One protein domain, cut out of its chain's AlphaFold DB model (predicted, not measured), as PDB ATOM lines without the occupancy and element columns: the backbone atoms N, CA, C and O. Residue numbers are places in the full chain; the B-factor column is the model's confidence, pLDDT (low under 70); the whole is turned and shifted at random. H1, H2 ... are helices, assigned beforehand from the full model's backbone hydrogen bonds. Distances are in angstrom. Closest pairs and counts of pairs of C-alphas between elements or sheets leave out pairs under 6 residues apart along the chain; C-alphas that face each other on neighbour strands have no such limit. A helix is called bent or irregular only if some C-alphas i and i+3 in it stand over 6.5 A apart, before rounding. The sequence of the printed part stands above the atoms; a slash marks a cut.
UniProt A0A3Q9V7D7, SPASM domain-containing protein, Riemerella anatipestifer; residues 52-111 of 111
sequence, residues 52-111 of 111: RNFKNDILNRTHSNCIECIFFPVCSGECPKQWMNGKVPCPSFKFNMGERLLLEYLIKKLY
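Overview. This is residues 52 to 111 of the 111 residues of the protein "SPASM domain-containing protein" of Riemerella anatipestifer (UniProt A0A3Q9V7D7). What shape shows first? A helical arm, residues 98 to 111 with 98 to 110 in H4, sticks out from a small body where the short helices H1, H2 and H3 are strung on loops. H1 and H3 are near each other at the end away from the arm. What is it made of? The printed part has 60 residues with four named helices, H1, H2, H3 and H4 in chain order, no named strand, and the class all helix. How large is it? It is loose, with a radius of gyration of the C-alphas of 15.1 A, and spans 48 by 20 by 14 A, against 29 by 19 by 13 A without the arm.

Arrangement. What does the longest helix meet? H4, residues 93 to 110, is apart from H1, residues 52 to 59, H2, residues 72 to 75, and H3, residues 80 to 84. How do the shorter helices stand? H1 and H3 are close but not clearly touching, their closest C-alphas, those of Phe 54 and Pro 80, being 6.5 A apart. H2 is apart from both. Are the helix backbones complete? Every O i to N i+4 pair in H3 is within hydrogen-bond range, with 3 of 4 in H1 and 12 of 14 in H4; H2 is too short for such a pair.

Along the chain. Where does H4 run? It goes 23.2 A from C-alpha 93 at (-48.109, -42.713, 38.012) to C-alpha 110 at (-55.472, -53.999, 56.880). It has a kink of 35 degrees near residue 100 and is irregular, the C-alphas of Phe 95 and Gly 98 being 8.3 A apart. Where are the others? H1, 13.2 A long from C-alpha 52 at (-29.983, -36.682, 19.887), is irregular too, with 7.5 A between C-alphas 52 and 55. H2 measures 5.2 A and H3 6.4 A.

Size, cuts and confidence. Which C-alphas are farthest apart? Those of Asn 53 and Leu 110, at 48.4 A. Which link is long? H1 to H2, residues 60 to 71. How sure is the model? The printed part has no cut and a mean pLDDT of 91.1, with residue 63 under 70.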
ATOM      1  N   ARG A  52     -31.054 -37.262  19.058       87.44
ATOM      2  CA  ARG A  52     -29.983 -36.682  19.887       87.44
ATOM      3  C   ARG A  52     -30.332 -35.313  20.456       87.44
ATOM      4  O   ARG A  52     -29.815 -34.941  21.499       87.44
ATOM      5  N   ASN A  53     -31.233 -34.574  19.812       87.62
ATOM      6  CA  ASN A  53     -31.627 -33.250  20.278       87.62
ATOM      7  C   ASN A  53     -32.724 -33.281  21.354       87.62
ATOM      8  O   ASN A  53     -33.106 -32.229  21.860       87.62
ATOM      9  N   PHE A  54     -33.207 -34.462  21.757       88.00
ATOM     10  CA  PHE A  54     -34.388 -34.592  22.614       88.00
ATOM     11  C   PHE A  54     -34.301 -33.817  23.936       88.00
ATOM     12  O   PHE A  54     -35.289 -33.246  24.394       88.00
ATOM     13  N   LYS A  55     -33.113 -33.750  24.546       87.56
ATOM     14  CA  LYS A  55     -32.894 -32.945  25.753       87.56
ATOM     15  C   LYS A  55     -33.205 -31.468  25.500       87.56
ATOM     16  O   LYS A  55     -33.914 -30.846  26.288       87.56
ATOM     17  N   ASN A  56     -32.701 -30.922  24.397       89.38
ATOM     18  CA  ASN A  56     -32.985 -29.548  23.996       89.38
ATOM     19  C   ASN A  56     -34.455 -29.387  23.601       89.38
ATOM     20  O   ASN A  56     -35.057 -28.370  23.928       89.38
ATOM     21  N   ASP A  57     -35.061 -30.393  22.970       89.12
ATOM     22  CA  ASP A  57     -36.481 -30.358  22.613       89.12
ATOM     23  C   ASP A  57     -37.375 -30.266  23.857       89.12
ATOM     24  O   ASP A  57     -38.348 -29.508  23.848       89.12
ATOM     25  N   ILE A  58     -37.024 -30.978  24.938       89.06
ATOM     26  CA  ILE A  58     -37.679 -30.837  26.244       89.06
ATOM     27  C   ILE A  58     -37.478 -29.424  26.787       89.06
ATOM     28  O   ILE A  58     -38.465 -28.789  27.153       89.06
ATOM     29  N   LEU A  59     -36.233 -28.929  26.832       88.19
ATOM     30  CA  LEU A  59     -35.901 -27.602  27.372       88.19
ATOM     31  C   LEU A  59     -36.627 -26.466  26.632       88.19
ATOM     32  O   LEU A  59     -37.074 -25.502  27.252       88.19
ATOM     33  N   ASN A  60     -36.803 -26.619  25.322       89.94
ATOM     34  CA  ASN A  60     -37.489 -25.665  24.456       89.94
ATOM     35  C   ASN A  60     -39.004 -25.900  24.362       89.94
ATOM     36  O   ASN A  60     -39.684 -25.175  23.641       89.94
ATOM     37  N   ARG A  61     -39.548 -26.895  25.078       85.12
ATOM     38  CA  ARG A  61     -40.979 -27.259  25.069       85.12
ATOM     39  C   ARG A  61     -41.517 -27.615  23.676       85.12
ATOM     40  O   ARG A  61     -42.699 -27.443  23.396       85.12
ATOM     41  N   THR A  62     -40.661 -28.146  22.806       78.06
ATOM     42  CA  THR A  62     -40.995 -28.442  21.400       78.06
ATOM     43  C   THR A  62     -41.999 -29.593  21.284       78.06
ATOM     44  O   THR A  62     -42.825 -29.619  20.376       78.06
ATOM     45  N   HIS A  63     -41.963 -30.536  22.233       69.12
ATOM     46  CA  HIS A  63     -42.796 -31.742  22.204       69.12
ATOM     47  C   HIS A  63     -43.494 -32.059  23.528       69.12
ATOM     48  O   HIS A  63     -44.312 -32.973  23.574       69.12
ATOM     49  N   SER A  64     -43.190 -31.347  24.617       75.44
ATOM     50  CA  SER A  64     -43.697 -31.708  25.938       75.44
ATOM     51  C   SER A  64     -43.712 -30.536  26.918       75.44
ATOM     52  O   SER A  64     -42.878 -29.637  26.862       75.44
ATOM     53  N   ASN A  65     -44.613 -30.619  27.898       85.19
ATOM     54  CA  ASN A  65     -44.603 -29.764  29.091       85.19
ATOM     55  C   ASN A  65     -43.830 -30.441  30.237       85.19
ATOM     56  O   ASN A  65     -44.191 -30.320  31.407       85.19
ATOM     57  N   CYS A  66     -42.799 -31.231  29.912       91.50
ATOM     58  CA  CYS A  66     -42.051 -32.011  30.898       91.50
ATOM     59  C   CYS A  66     -41.404 -31.129  31.974       91.50
ATOM     60  O   CYS A  66     -41.457 -31.499  33.138       91.50
ATOM     61  N   ILE A  67     -40.881 -29.949  31.622       90.88
ATOM     62  CA  ILE A  67     -40.218 -29.037  32.579       90.88
ATOM     63  C   ILE A  67     -41.150 -28.606  33.721       90.88
ATOM     64  O   ILE A  67     -40.700 -28.380  34.838       90.88
ATOM     65  N   GLU A  68     -42.453 -28.505  33.455       91.62
ATOM     66  CA  GLU A  68     -43.455 -28.082  34.444       91.62
ATOM     67  C   GLU A  68     -44.021 -29.264  35.249       91.62
ATOM     68  O   GLU A  68     -44.772 -29.084  36.206       91.62
ATOM     69  N   CYS A  69     -43.678 -30.496  34.872       93.25
ATOM     70  CA  CYS A  69     -44.183 -31.700  35.511       93.25
ATOM     71  C   CYS A  69     -43.355 -32.039  36.757       93.25
ATOM     72  O   CYS A  69     -42.170 -32.352  36.654       93.25
ATOM     73  N   ILE A  70     -44.004 -32.121  37.922       94.88
ATOM     74  CA  ILE A  70     -43.357 -32.503  39.193       94.88
ATOM     75  C   ILE A  70     -42.675 -33.882  39.153       94.88
ATOM     76  O   ILE A  70     -41.773 -34.161  39.934       94.88
ATOM     77  N   PHE A  71     -43.099 -34.751  38.233       95.06
ATOM     78  CA  PHE A  71     -42.574 -36.107  38.068       95.06
ATOM     79  C   PHE A  71     -41.425 -36.211  37.061       95.06
ATOM     80  O   PHE A  71     -40.863 -37.293  36.883       95.06
ATOM     81  N   PHE A  72     -41.063 -35.118  36.388       93.56
ATOM     82  CA  PHE A  72     -39.994 -35.123  35.392       93.56
ATOM     83  C   PHE A  72     -38.631 -35.592  35.923       93.56
ATOM     84  O   PHE A  72     -37.989 -36.367  35.214       93.56
ATOM     85  N   PRO A  73     -38.204 -35.257  37.159       92.69
ATOM     86  CA  PRO A  73     -36.955 -35.783  37.712       92.69
ATOM     87  C   PRO A  73     -36.906 -37.315  37.815       92.69
ATOM     88  O   PRO A  73     -35.824 -37.879  37.901       92.69
ATOM     89  N   VAL A  74     -38.066 -37.983  37.803       93.94
ATOM     90  CA  VAL A  74     -38.172 -39.445  37.908       93.94
ATOM     91  C   VAL A  74     -38.295 -40.100  36.535       93.94
ATOM     92  O   VAL A  74     -37.696 -41.142  36.303       93.94
ATOM     93  N   CYS A  75     -39.078 -39.516  35.621       92.88
ATOM     94  CA  CYS A  75     -39.327 -40.128  34.313       92.88
ATOM     95  C   CYS A  75     -38.381 -39.649  33.203       92.88
ATOM     96  O   CYS A  75     -38.302 -40.281  32.154       92.88
ATOM     97  N   SER A  76     -37.719 -38.502  33.387       90.31
ATOM     98  CA  SER A  76     -36.822 -37.866  32.409       90.31
ATOM     99  C   SER A  76     -37.425 -37.676  31.009       90.31
ATOM    100  O   SER A  76     -36.703 -37.572  30.022       90.31
ATOM    101  N   GLY A  77     -38.754 -37.607  30.909       90.56
ATOM    102  CA  GLY A  77     -39.447 -37.491  29.628       90.56
ATOM    103  C   GLY A  77     -39.579 -38.806  28.860       90.56
ATOM    104  O   GLY A  77     -40.140 -38.777  27.771       90.56
ATOM    105  N   GLU A  78     -39.171 -39.943  29.429       91.94
ATOM    106  CA  GLU A  78     -39.345 -41.285  28.850       91.94
ATOM    107  C   GLU A  78     -38.729 -41.440  27.445       91.94
ATOM    108  O   GLU A  78     -37.930 -40.618  26.997       91.94
ATOM    109  N   CYS A  79     -39.019 -42.550  26.755       91.31
ATOM    110  CA  CYS A  79     -38.369 -42.875  25.484       91.31
ATOM    111  C   CYS A  79     -38.653 -41.819  24.382       91.31
ATOM    112  O   CYS A  79     -39.796 -41.702  23.927       91.31
ATOM    113  N   PRO A  80     -37.627 -41.132  23.845       89.75
ATOM    114  CA  PRO A  80     -37.781 -40.101  22.809       89.75
ATOM    115  C   PRO A  80     -38.414 -40.616  21.513       89.75
ATOM    116  O   PRO A  80     -39.174 -39.913  20.853       89.75
ATOM    117  N   LYS A  81     -38.153 -41.882  21.165       89.19
ATOM    118  CA  LYS A  81     -38.748 -42.548  19.999       89.19
ATOM    119  C   LYS A  81     -40.279 -42.508  20.045       89.19
ATOM    120  O   LYS A  81     -40.928 -42.362  19.015       89.19
ATOM    121  N   GLN A  82     -40.874 -42.632  21.235       90.88
ATOM    122  CA  GLN A  82     -42.329 -42.555  21.392       90.88
ATOM    123  C   GLN A  82     -42.843 -41.159  21.025       90.88
ATOM    124  O   GLN A  82     -43.817 -41.063  20.283       90.88
ATOM    125  N   TRP A  83     -42.145 -40.101  21.451       89.31
ATOM    126  CA  TRP A  83     -42.468 -38.722  21.072       89.31
ATOM    127  C   TRP A  83     -42.366 -38.497  19.565       89.31
ATOM    128  O   TRP A  83     -43.281 -37.929  18.976       89.31
ATOM    129  N   MET A  84     -41.310 -39.010  18.923       85.00
ATOM    130  CA  MET A  84     -41.151 -38.938  17.464       85.00
ATOM    131  C   MET A  84     -42.273 -39.667  16.714       85.00
ATOM    132  O   MET A  84     -42.698 -39.228  15.650       85.00
ATOM    133  N   ASN A  85     -42.805 -40.743  17.294       87.94
ATOM    134  CA  ASN A  85     -43.968 -41.461  16.773       87.94
ATOM    135  C   ASN A  85     -45.312 -40.770  17.109       87.94
ATOM    136  O   ASN A  85     -46.368 -41.378  16.923       87.94
ATOM    137  N   GLY A  86     -45.301 -39.551  17.660       88.31
ATOM    138  CA  GLY A  86     -46.503 -38.799  18.040       88.31
ATOM    139  C   GLY A  86     -47.212 -39.319  19.296       88.31
ATOM    140  O   GLY A  86     -48.364 -38.967  19.543       88.31
ATOM    141  N   LYS A  87     -46.558 -40.171  20.091       89.88
ATOM    142  CA  LYS A  87     -47.103 -40.699  21.349       89.88
ATOM    143  C   LYS A  87     -46.590 -39.881  22.526       89.88
ATOM    144  O   LYS A  87     -45.448 -39.439  22.530       89.88
ATOM    145  N   VAL A  88     -47.422 -39.741  23.557       89.81
ATOM    146  CA  VAL A  88     -47.045 -39.109  24.829       89.81
ATOM    147  C   VAL A  88     -46.725 -40.213  25.842       89.81
ATOM    148  O   VAL A  88     -47.646 -40.755  26.454       89.81
ATOM    149  N   PRO A  89     -45.446 -40.578  26.046       92.25
ATOM    150  CA  PRO A  89     -45.044 -41.686  26.907       92.25
ATOM    151  C   PRO A  89     -45.050 -41.305  28.395       92.25
ATOM    152  O   PRO A  89     -44.150 -41.679  29.129       92.25
ATOM    153  N   CYS A  90     -46.027 -40.531  28.873       93.38
ATOM    154  CA  CYS A  90     -46.094 -40.219  30.301       93.38
ATOM    155  C   CYS A  90     -46.365 -41.499  31.108       93.38
ATOM    156  O   CYS A  90     -47.316 -42.217  30.788       93.38
ATOM    157  N   PRO A  91     -45.602 -41.773  32.178       94.25
ATOM    158  CA  PRO A  91     -45.824 -42.965  32.976       94.25
ATOM    159  C   PRO A  91     -47.160 -42.862  33.712       94.25
ATOM    160  O   PRO A  91     -47.586 -41.774  34.106       94.25
ATOM    161  N   SER A  92     -47.815 -43.999  33.955       95.31
ATOM    162  CA  SER A  92     -49.161 -44.020  34.545       95.31
ATOM    163  C   SER A  92     -49.235 -43.308  35.900       95.31
ATOM    164  O   SER A  92     -50.237 -42.663  36.192       95.31
ATOM    165  N   PHE A  93     -48.163 -43.371  36.704       95.12
ATOM    166  CA  PHE A  93     -48.109 -42.713  38.012       95.12
ATOM    167  C   PHE A  93     -48.239 -41.189  37.923       95.12
ATOM    168  O   PHE A  93     -48.680 -40.578  38.887       95.12
ATOM    169  N   LYS A  94     -47.949 -40.565  36.771       95.12
ATOM    170  CA  LYS A  94     -48.235 -39.139  36.557       95.12
ATOM    171  C   LYS A  94     -49.713 -38.818  36.795       95.12
ATOM    172  O   LYS A  94     -50.032 -37.737  37.276       95.12
ATOM    173  N   PHE A  95     -50.592 -39.749  36.434       95.44
ATOM    174  CA  PHE A  95     -52.038 -39.564  36.464       95.44
ATOM    175  C   PHE A  95     -52.690 -40.135  37.720       95.44
ATOM    176  O   PHE A  95     -53.807 -39.740  38.021       95.44
ATOM    177  N   ASN A  96     -52.026 -41.065  38.418       97.00
ATOM    178  CA  ASN A  96     -52.638 -41.785  39.536       97.00
ATOM    179  C   ASN A  96     -51.746 -41.979  40.774       97.00
ATOM    180  O   ASN A  96     -51.920 -42.938  41.528       97.00
ATOM    181  N   MET A  97     -50.748 -41.111  40.991       97.19
ATOM    182  CA  MET A  97     -49.884 -41.217  42.177       97.19
ATOM    183  C   MET A  97     -50.681 -41.074  43.481       97.19
ATOM    184  O   MET A  97     -50.415 -41.803  44.431       97.19
ATOM    185  N   GLY A  98     -51.668 -40.172  43.532       97.19
ATOM    186  CA  GLY A  98     -52.486 -39.963  44.731       97.19
ATOM    187  C   GLY A  98     -53.265 -41.218  45.127       97.19
ATOM    188  O   GLY A  98     -53.213 -41.650  46.277       97.19
ATOM    189  N   GLU A  99     -53.912 -41.861  44.157       98.06
ATOM    190  CA  GLU A  99     -54.652 -43.108  44.341       98.06
ATOM    191  C   GLU A  99     -53.728 -44.253  44.760       98.06
ATOM    192  O   GLU A  99     -54.086 -45.039  45.635       98.06
ATOM    193  N   ARG A 100     -52.519 -44.330  44.187       97.00
ATOM    194  CA  ARG A 100     -51.509 -45.319  44.596       97.00
ATOM    195  C   ARG A 100     -51.111 -45.148  46.060       97.00
ATOM    196  O   ARG A 100     -51.041 -46.141  46.778       97.00
ATOM    197  N   LEU A 101     -50.878 -43.912  46.506       97.00
ATOM    198  CA  LEU A 101     -50.527 -43.616  47.899       97.00
ATOM    199  C   LEU A 101     -51.678 -43.942  48.859       97.00
ATOM    200  O   LEU A 101     -51.442 -44.509  49.925       97.00
ATOM    201  N   LEU A 102     -52.918 -43.628  48.474       98.00
ATOM    202  CA  LEU A 102     -54.099 -43.979  49.259       98.00
ATOM    203  C   LEU A 102     -54.260 -45.499  49.383       98.00
ATOM    204  O   LEU A 102     -54.486 -46.004  50.482       98.00
ATOM    205  N   LEU A 103     -54.125 -46.227  48.273       97.38
ATOM    206  CA  LEU A 103     -54.218 -47.684  48.259       97.38
ATOM    207  C   LEU A 103     -53.142 -48.318  49.150       97.38
ATOM    208  O   LEU A 103     -53.460 -49.171  49.973       97.38
ATOM    209  N   GLU A 104     -51.898 -47.855  49.038       97.44
ATOM    210  CA  GLU A 104     -50.780 -48.307  49.871       97.44
ATOM    211  C   GLU A 104     -51.040 -48.067  51.367       97.44
ATOM    212  O   GLU A 104     -50.798 -48.945  52.197       97.44
ATOM    213  N   TYR A 105     -51.582 -46.897  51.726       97.62
ATOM    214  CA  TYR A 105     -51.966 -46.587  53.104       97.62
ATOM    215  C   TYR A 105     -53.045 -47.542  53.635       97.62
ATOM    216  O   TYR A 105     -52.932 -48.040  54.754       97.62
ATOM    217  N   LEU A 106     -54.083 -47.816  52.838       97.94
ATOM    218  CA  LEU A 106     -55.165 -48.725  53.225       97.94
ATOM    219  C   LEU A 106     -54.666 -50.163  53.393       97.94
ATOM    220  O   LEU A 106     -55.037 -50.816  54.367       97.94
ATOM    221  N   ILE A 107     -53.796 -50.638  52.495       97.81
ATOM    222  CA  ILE A 107     -53.189 -51.973  52.583       97.81
ATOM    223  C   ILE A 107     -52.414 -52.122  53.896       97.81
ATOM    224  O   ILE A 107     -52.640 -53.087  54.619       97.81
ATOM    225  N   LYS A 108     -51.586 -51.135  54.254       96.88
ATOM    226  CA  LYS A 108     -50.806 -51.112  55.507       96.88
ATOM    227  C   LYS A 108     -51.629 -50.986  56.791       96.88
ATOM    228  O   LYS A 108     -51.074 -51.067  57.878       96.88
ATOM    229  N   LYS A 109     -52.923 -50.681  56.684       94.38
ATOM    230  CA  LYS A 109     -53.842 -50.645  57.828       94.38
ATOM    231  C   LYS A 109     -54.600 -51.965  57.992       94.38
ATOM    232  O   LYS A 109     -55.088 -52.251  59.082       94.38
ATOM    233  N   LEU A 110     -54.762 -52.718  56.903       89.19
ATOM    234  CA  LEU A 110     -55.472 -53.999  56.880       89.19
ATOM    235  C   LEU A 110     -54.576 -55.183  57.271       89.19
ATOM    236  O   LEU A 110     -55.103 -56.189  57.744       89.19
ATOM    237  N   TYR A 111     -53.263 -55.050  57.081       73.12
ATOM    238  CA  TYR A 111     -52.218 -55.998  57.476       73.12
ATOM    239  C   TYR A 111     -51.223 -55.315  58.410       73.12
ATOM    240  O   TYR A 111     -50.688 -56.014  59.297       73.12
TER     241      TYR A 111